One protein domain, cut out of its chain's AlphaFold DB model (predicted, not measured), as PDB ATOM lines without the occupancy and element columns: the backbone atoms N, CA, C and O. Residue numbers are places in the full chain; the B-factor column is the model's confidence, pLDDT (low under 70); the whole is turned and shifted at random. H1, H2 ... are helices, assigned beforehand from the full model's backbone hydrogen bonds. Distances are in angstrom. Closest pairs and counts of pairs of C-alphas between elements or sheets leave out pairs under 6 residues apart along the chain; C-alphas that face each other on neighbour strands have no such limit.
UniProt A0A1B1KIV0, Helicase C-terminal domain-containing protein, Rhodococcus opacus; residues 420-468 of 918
ATOM      1  N   GLN A 420     124.635 211.115 210.999       56.03
ATOM      2  CA  GLN A 420     123.563 210.124 210.712       56.03
ATOM      3  C   GLN A 420     124.057 208.828 210.043       56.03
ATOM      4  O   GLN A 420     123.368 207.807 210.102       56.03
ATOM      5  N   TRP A 421     125.209 208.873 209.369       70.38
ATOM      6  CA  TRP A 421     125.837 207.690 208.774       70.38
ATOM      7  C   TRP A 421     126.541 206.851 209.840       70.38
ATOM      8  O   TRP A 421     126.275 205.655 209.923       70.38
ATOM      9  N   ASP A 422     127.345 207.487 210.692       64.81
ATOM     10  CA  ASP A 422     128.160 206.799 211.697       64.81
ATOM     11  C   ASP A 422     127.302 206.130 212.781       64.81
ATOM     12  O   ASP A 422     127.578 204.999 213.168       64.81
ATOM     13  N   ASP A 423     126.196 206.756 213.208       65.19
ATOM     14  CA  ASP A 423     125.246 206.141 214.153       65.19
ATOM     15  C   ASP A 423     124.554 204.898 213.560       65.19
ATOM     16  O   ASP A 423     124.392 203.891 214.243       65.19
ATOM     17  N   GLY A 424     124.187 204.926 212.274       73.88
ATOM     18  CA  GLY A 424     123.594 203.760 211.609       73.88
ATOM     19  C   GLY A 424     124.600 202.640 211.349       73.88
ATOM     20  O   GLY A 424     124.285 201.466 211.544       73.88
ATOM     21  N   PHE A 425     125.820 203.001 210.948       80.19
ATOM     22  CA  PHE A 425     126.880 202.052 210.626       80.19
ATOM     23  C   PHE A 425     127.434 201.361 211.880       80.19
ATOM     24  O   PHE A 425     127.558 200.140 211.881       80.19
ATOM     25  N   ASN A 426     127.658 202.092 212.977       72.75
ATOM     26  CA  ASN A 426     128.108 201.497 214.243       72.75
ATOM     27  C   ASN A 426     127.063 200.535 214.830       72.75
ATOM     28  O   ASN A 426     127.408 199.434 215.238       72.75
ATOM     29  N   ARG A 427     125.769 200.871 214.756       78.06
ATOM     30  CA  ARG A 427     124.691 199.957 215.185       78.06
ATOM     31  C   ARG A 427     124.603 198.691 214.331       78.06
ATOM     32  O   ARG A 427     124.170 197.653 214.825       78.06
ATOM     33  N   LEU A 428     124.979 198.766 213.052       81.06
ATOM     34  CA  LEU A 428     125.083 197.589 212.188       81.06
ATOM     35  C   LEU A 428     126.274 196.707 212.585       81.06
ATOM     36  O   LEU A 428     126.139 195.487 212.560       81.06
ATOM     37  N   LEU A 429     127.399 197.298 212.991       76.88
ATOM     38  CA  LEU A 429     128.544 196.557 213.528       76.88
ATOM     39  C   LEU A 429     128.201 195.864 214.855       76.88
ATOM     40  O   LEU A 429     128.438 194.665 214.968       76.88
ATOM     41  N   ASP A 430     127.558 196.559 215.797       71.69
ATOM     42  CA  ASP A 430     127.107 195.974 217.073       71.69
ATOM     43  C   ASP A 430     126.133 194.803 216.848       71.69
ATOM     44  O   ASP A 430     126.181 193.769 217.521       71.69
ATOM     45  N   TYR A 431     125.249 194.942 215.855       78.12
ATOM     46  CA  TYR A 431     124.344 193.871 215.457       78.12
ATOM     47  C   TYR A 431     125.104 192.642 214.943       78.12
ATOM     48  O   TYR A 431     124.762 191.526 215.335       78.12
ATOM     49  N   ILE A 432     126.123 192.835 214.098       79.12
ATOM     50  CA  ILE A 432     126.965 191.752 213.565       79.12
ATOM     51  C   ILE A 432     127.750 191.071 214.686       79.12
ATOM     52  O   ILE A 432     127.827 189.848 214.689       79.12
ATOM     53  N   ASP A 433     128.283 191.829 215.642       68.56
ATOM     54  CA  ASP A 433     128.997 191.271 216.797       68.56
ATOM     55  C   ASP A 433     128.082 190.360 217.634       68.56
ATOM     56  O   ASP A 433     128.457 189.257 218.022       68.56
ATOM     57  N   THR A 434     126.823 190.772 217.811       65.75
ATOM     58  CA  THR A 434     125.843 190.022 218.610       65.75
ATOM     59  C   THR A 434     125.207 188.840 217.853       65.75
ATOM     60  O   THR A 434     124.880 187.826 218.465       65.75
ATOM     61  N   HIS A 435     125.001 188.949 216.534       72.38
ATOM     62  CA  HIS A 435     124.203 187.992 215.737       72.38
ATOM     63  C   HIS A 435     125.008 187.257 214.646       72.38
ATOM     64  O   HIS A 435     124.452 186.438 213.915       72.38
ATOM     65  N   GLY A 436     126.300 187.557 214.490       71.12
ATOM     66  CA  GLY A 436     127.225 186.905 213.554       71.12
ATOM     67  C   GLY A 436     127.025 187.227 212.066       71.12
ATOM     68  O   GLY A 436     127.703 186.645 211.220       71.12
ATOM     69  N   SER A 437     126.092 188.114 211.706       80.62
ATOM     70  CA  SER A 437     125.746 188.412 210.309       80.62
ATOM     71  C   SER A 437     125.132 189.800 210.137       80.62
ATOM     72  O   SER A 437     124.396 190.273 210.999       80.62
ATOM     73  N   ALA A 438     125.357 190.436 208.981       81.75
ATOM     74  CA  ALA A 438     124.767 191.731 208.624       81.75
ATOM     75  C   ALA A 438     123.291 191.650 208.165       81.75
ATOM     76  O   ALA A 438     122.724 192.632 207.672       81.75
ATOM     77  N   ARG A 439     122.644 190.485 208.312       78.62
ATOM     78  CA  ARG A 439     121.227 190.259 207.977       78.62
ATOM     79  C   ARG A 439     120.313 190.806 209.072       78.62
ATOM     80  O   ARG A 439     119.894 190.084 209.973       78.62
ATOM     81  N   VAL A 440     120.001 192.097 208.983       79.62
ATOM     82  CA  VAL A 440     119.102 192.781 209.924       79.62
ATOM     83  C   VAL A 440     117.633 192.636 209.480       79.62
ATOM     84  O   VAL A 440     117.296 193.094 208.380       79.62
ATOM     85  N   PRO A 441     116.722 192.077 210.308       75.06
ATOM     86  CA  PRO A 441     115.294 192.023 210.001       75.06
ATOM     87  C   PRO A 441     114.719 193.417 209.747       75.06
ATOM     88  O   PRO A 441     115.036 194.366 210.458       75.06
ATOM     89  N   ALA A 442     113.812 193.562 208.776       71.56
ATOM     90  CA  ALA A 442     113.263 194.873 208.399       71.56
ATOM     91  C   ALA A 442     112.561 195.607 209.562       71.56
ATOM     92  O   ALA A 442     112.535 196.838 209.602       71.56
ATOM     93  N   SER A 443     112.006 194.855 210.516       71.50
ATOM     94  CA  SER A 443     111.374 195.370 211.735       71.50
ATOM     95  C   SER A 443     112.339 195.579 212.900       71.50
ATOM     96  O   SER A 443     111.919 196.128 213.918       71.50
ATOM     97  N   TYR A 444     113.592 195.132 212.787       74.88
ATOM     98  CA  TYR A 444     114.556 195.206 213.874       74.88
ATOM     99  C   TYR A 444     114.842 196.666 214.217       74.88
ATOM    100  O   TYR A 444     115.213 197.488 213.365       74.88
ATOM    101  N   ALA A 445     114.635 196.975 215.489       72.12
ATOM    102  CA  ALA A 445     114.934 198.259 216.069       72.12
ATOM    103  C   ALA A 445     115.708 198.032 217.361       72.12
ATOM    104  O   ALA A 445     115.301 197.226 218.193       72.12
ATOM    105  N   ILE A 446     116.793 198.776 217.518       66.69
ATOM    106  CA  ILE A 446     117.597 198.806 218.731       66.69
ATOM    107  C   ILE A 446     117.506 200.215 219.289       66.69
ATOM    108  O   ILE A 446     117.700 201.180 218.550       66.69
ATOM    109  N   ASP A 447     117.119 200.352 220.555       59.22
ATOM    110  CA  ASP A 447     117.051 201.653 221.223       59.22
ATOM    111  C   ASP A 447     116.248 202.706 220.435       59.22
ATOM    112  O   ASP A 447     116.662 203.847 220.238       59.22
ATOM    113  N   GLY A 448     115.095 202.304 219.890       55.47
ATOM    114  CA  GLY A 448     114.239 203.170 219.068       55.47
ATOM    115  C   GLY A 448     114.804 203.525 217.681       55.47
ATOM    116  O   GLY A 448     114.077 204.098 216.864       55.47
ATOM    117  N   TYR A 449     116.045 203.147 217.375       66.31
ATOM    118  CA  TYR A 449     116.646 203.251 216.053       66.31
ATOM    119  C   TYR A 449     116.197 202.075 215.189       66.31
ATOM    120  O   TYR A 449     116.492 200.917 215.480       66.31
ATOM    121  N   ARG A 450     115.477 202.356 214.099       79.44
ATOM    122  CA  ARG A 450     114.989 201.330 213.165       79.44
ATOM    123  C   ARG A 450     116.109 200.874 212.235       79.44
ATOM    124  O   ARG A 450     116.096 201.204 211.049       79.44
ATOM    125  N   LEU A 451     117.068 200.128 212.775       83.00
ATOM    126  CA  LEU A 451     118.232 199.640 212.036       83.00
ATOM    127  C   LEU A 451     117.818 198.835 210.796       83.00
ATOM    128  O   LEU A 451     118.353 199.066 209.716       83.00
ATOM    129  N   GLY A 452     116.777 198.000 210.898       81.38
ATOM    130  CA  GLY A 452     116.218 197.276 209.752       81.38
ATOM    131  C   GLY A 452     115.671 198.184 208.646       81.38
ATOM    132  O   GLY A 452     115.853 197.920 207.453       81.38
ATOM    133  N   ALA A 453     115.048 199.305 209.020       80.88
ATOM    134  CA  ALA A 453     114.569 200.300 208.065       80.88
ATOM    135  C   ALA A 453     115.726 201.093 207.445       80.88
ATOM    136  O   ALA A 453     115.689 201.393 206.254       80.88
ATOM    137  N   TRP A 454     116.762 201.402 208.227       87.75
ATOM    138  CA  TRP A 454     117.964 202.076 207.745       87.75
ATOM    139  C   TRP A 454     118.726 201.213 206.730       87.75
ATOM    140  O   TRP A 454     118.967 201.670 205.616       87.75
ATOM    141  N   VAL A 455     118.977 199.935 207.034       88.00
ATOM    142  CA  VAL A 455     119.564 198.962 206.089       88.00
ATOM    143  C   VAL A 455     118.722 198.846 204.810       88.00
ATOM    144  O   VAL A 455     119.260 198.859 203.702       88.00
ATOM    145  N   SER A 456     117.391 198.816 204.935       83.50
ATOM    146  CA  SER A 456     116.480 198.804 203.777       83.50
ATOM    147  C   SER A 456     116.610 200.070 202.917       83.50
ATOM    148  O   SER A 456     116.612 199.990 201.689       83.50
ATOM    149  N   GLN A 457     116.771 201.243 203.540       85.38
ATOM    150  CA  GLN A 457     117.015 202.498 202.823       85.38
ATOM    151  C   GLN A 457     118.366 202.501 202.103       85.38
ATOM    152  O   GLN A 457     118.445 203.026 200.997       85.38
ATOM    153  N   LEU A 458     119.416 201.906 202.679       87.69
ATOM    154  CA  LEU A 458     120.721 201.790 202.020       87.69
ATOM    155  C   LEU A 458     120.649 200.942 200.752       87.69
ATOM    156  O   LEU A 458     121.197 201.327 199.721       87.69
ATOM    157  N   ARG A 459     119.914 199.828 200.804       85.56
ATOM    158  CA  ARG A 459     119.651 198.976 199.636       85.56
ATOM    159  C   ARG A 459     118.874 199.736 198.551       85.56
ATOM    160  O   ARG A 459     119.225 199.648 197.378       85.56
ATOM    161  N   GLY A 460     117.896 200.557 198.942       81.88
ATOM    162  CA  GLY A 460     117.187 201.466 198.031       81.88
ATOM    163  C   GLY A 460     118.102 202.511 197.380       81.88
ATOM    164  O   GLY A 460     118.109 202.635 196.159       81.88
ATOM    165  N   LYS A 461     118.944 203.184 198.179       84.06
ATOM    166  CA  LYS A 461     119.916 204.185 197.696       84.06
ATOM    167  C   LYS A 461     120.996 203.598 196.781       84.06
ATOM    168  O   LYS A 461     121.601 204.292 195.971       84.06
ATOM    169  N   ARG A 462     121.305 202.307 196.924       87.31
ATOM    170  CA  ARG A 462     122.191 201.599 195.991       87.31
ATOM    171  C   ARG A 462     121.493 201.363 194.652       87.31
ATOM    172  O   ARG A 462     122.111 201.580 193.616       87.31
ATOM    173  N   ALA A 463     120.225 200.951 194.681       81.19
ATOM    174  CA  ALA A 463     119.435 200.682 193.482       81.19
ATOM    175  C   ALA A 463     119.125 201.949 192.661       81.19
ATOM    176  O   ALA A 463     119.076 201.876 191.437       81.19
ATOM    177  N   ASP A 464     118.952 203.103 193.314       81.75
ATOM    178  CA  ASP A 464     118.722 204.397 192.649       81.75
ATOM    179  C   ASP A 464     120.018 205.166 192.302       81.75
ATOM    180  O   ASP A 464     119.962 206.237 191.697       81.75
ATOM    181  N   GLY A 465     121.185 204.616 192.659       84.31
ATOM    182  CA  GLY A 465     122.500 205.191 192.371       84.31
ATOM    183  C   GLY A 465     122.911 206.376 193.254       84.31
ATOM    184  O   GLY A 465     123.942 206.989 192.987       84.31
ATOM    185  N   THR A 466     122.149 206.711 194.301       84.88
ATOM    186  CA  THR A 466     122.417 207.868 195.180       84.88
ATOM    187  C   THR A 466     123.290 207.547 196.396       84.88
ATOM    188  O   THR A 466     123.680 208.453 197.139       84.88
ATOM    189  N   LEU A 467     123.608 206.269 196.634       86.31
ATOM    190  CA  LEU A 467     124.525 205.867 197.698       86.31
ATOM    191  C   LEU A 467     125.975 206.143 197.292       86.31
ATOM    192  O   LEU A 467     126.435 205.658 196.263       86.31
ATOM    193  N   ASP A 468     126.700 206.865 198.139       85.50
ATOM    194  CA  ASP A 468     128.121 207.161 197.957       85.50
ATOM    195  C   ASP A 468     128.993 205.894 197.792       85.50
ATOM    196  O   ASP A 468     128.729 204.854 198.403       85.50
TER     197      ASP A 468
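What this domain is: This is residues 420 to 468 of the 918 residues of the protein "Helicase C-terminal domain-containing protein" of Rhodococcus opacus (UniProt A0A1B1KIV0). Two helices form a slanted T: H2 begins beside residues 424 to 428 of H1 and runs away from it at a steep angle. A long loop, residues 436 to 450, folds back from the end of H1 to the start of H2, and residues 460 to 465 stick out. The printed part has 49 residues with two named helices, H1 then H2, no named strand, and is all helix. It is compact, with a radius of gyration of the C-alphas of 10.7 A, yet elongated, spanning 30 by 19 by 17 A.

How they stand to each other: H1, residues 420 to 435, touches H2, residues 451 to 463, with residues 424 to 428 alone. H2 touches H1 with residues 451 to 454 alone. Their closest C-alphas, those of Gly 424 and Leu 451, are 6.8 A apart. They run opposite ways at a steep tilt of 64 degrees. In H2 every O i to N i+4 pair is within hydrogen-bond range; in H1, 11 of 12 are.

Where its parts are: H1 is 22.7 A long from C-alpha 420 at (123.563, 210.124, 210.712). H2 is 18.6 A long, to C-alpha 463 at (119.435, 200.682, 193.482).

The domain as a whole: The farthest C-alphas, of Thr 434 and Asp 464, are 30.5 A apart. The printed part has no cut; the link from H1 to H2 is long. Mean pLDDT of the printed part is 76.7; residues 420, 422 to 423, 433 to 434 and 446 to 449 are under 70.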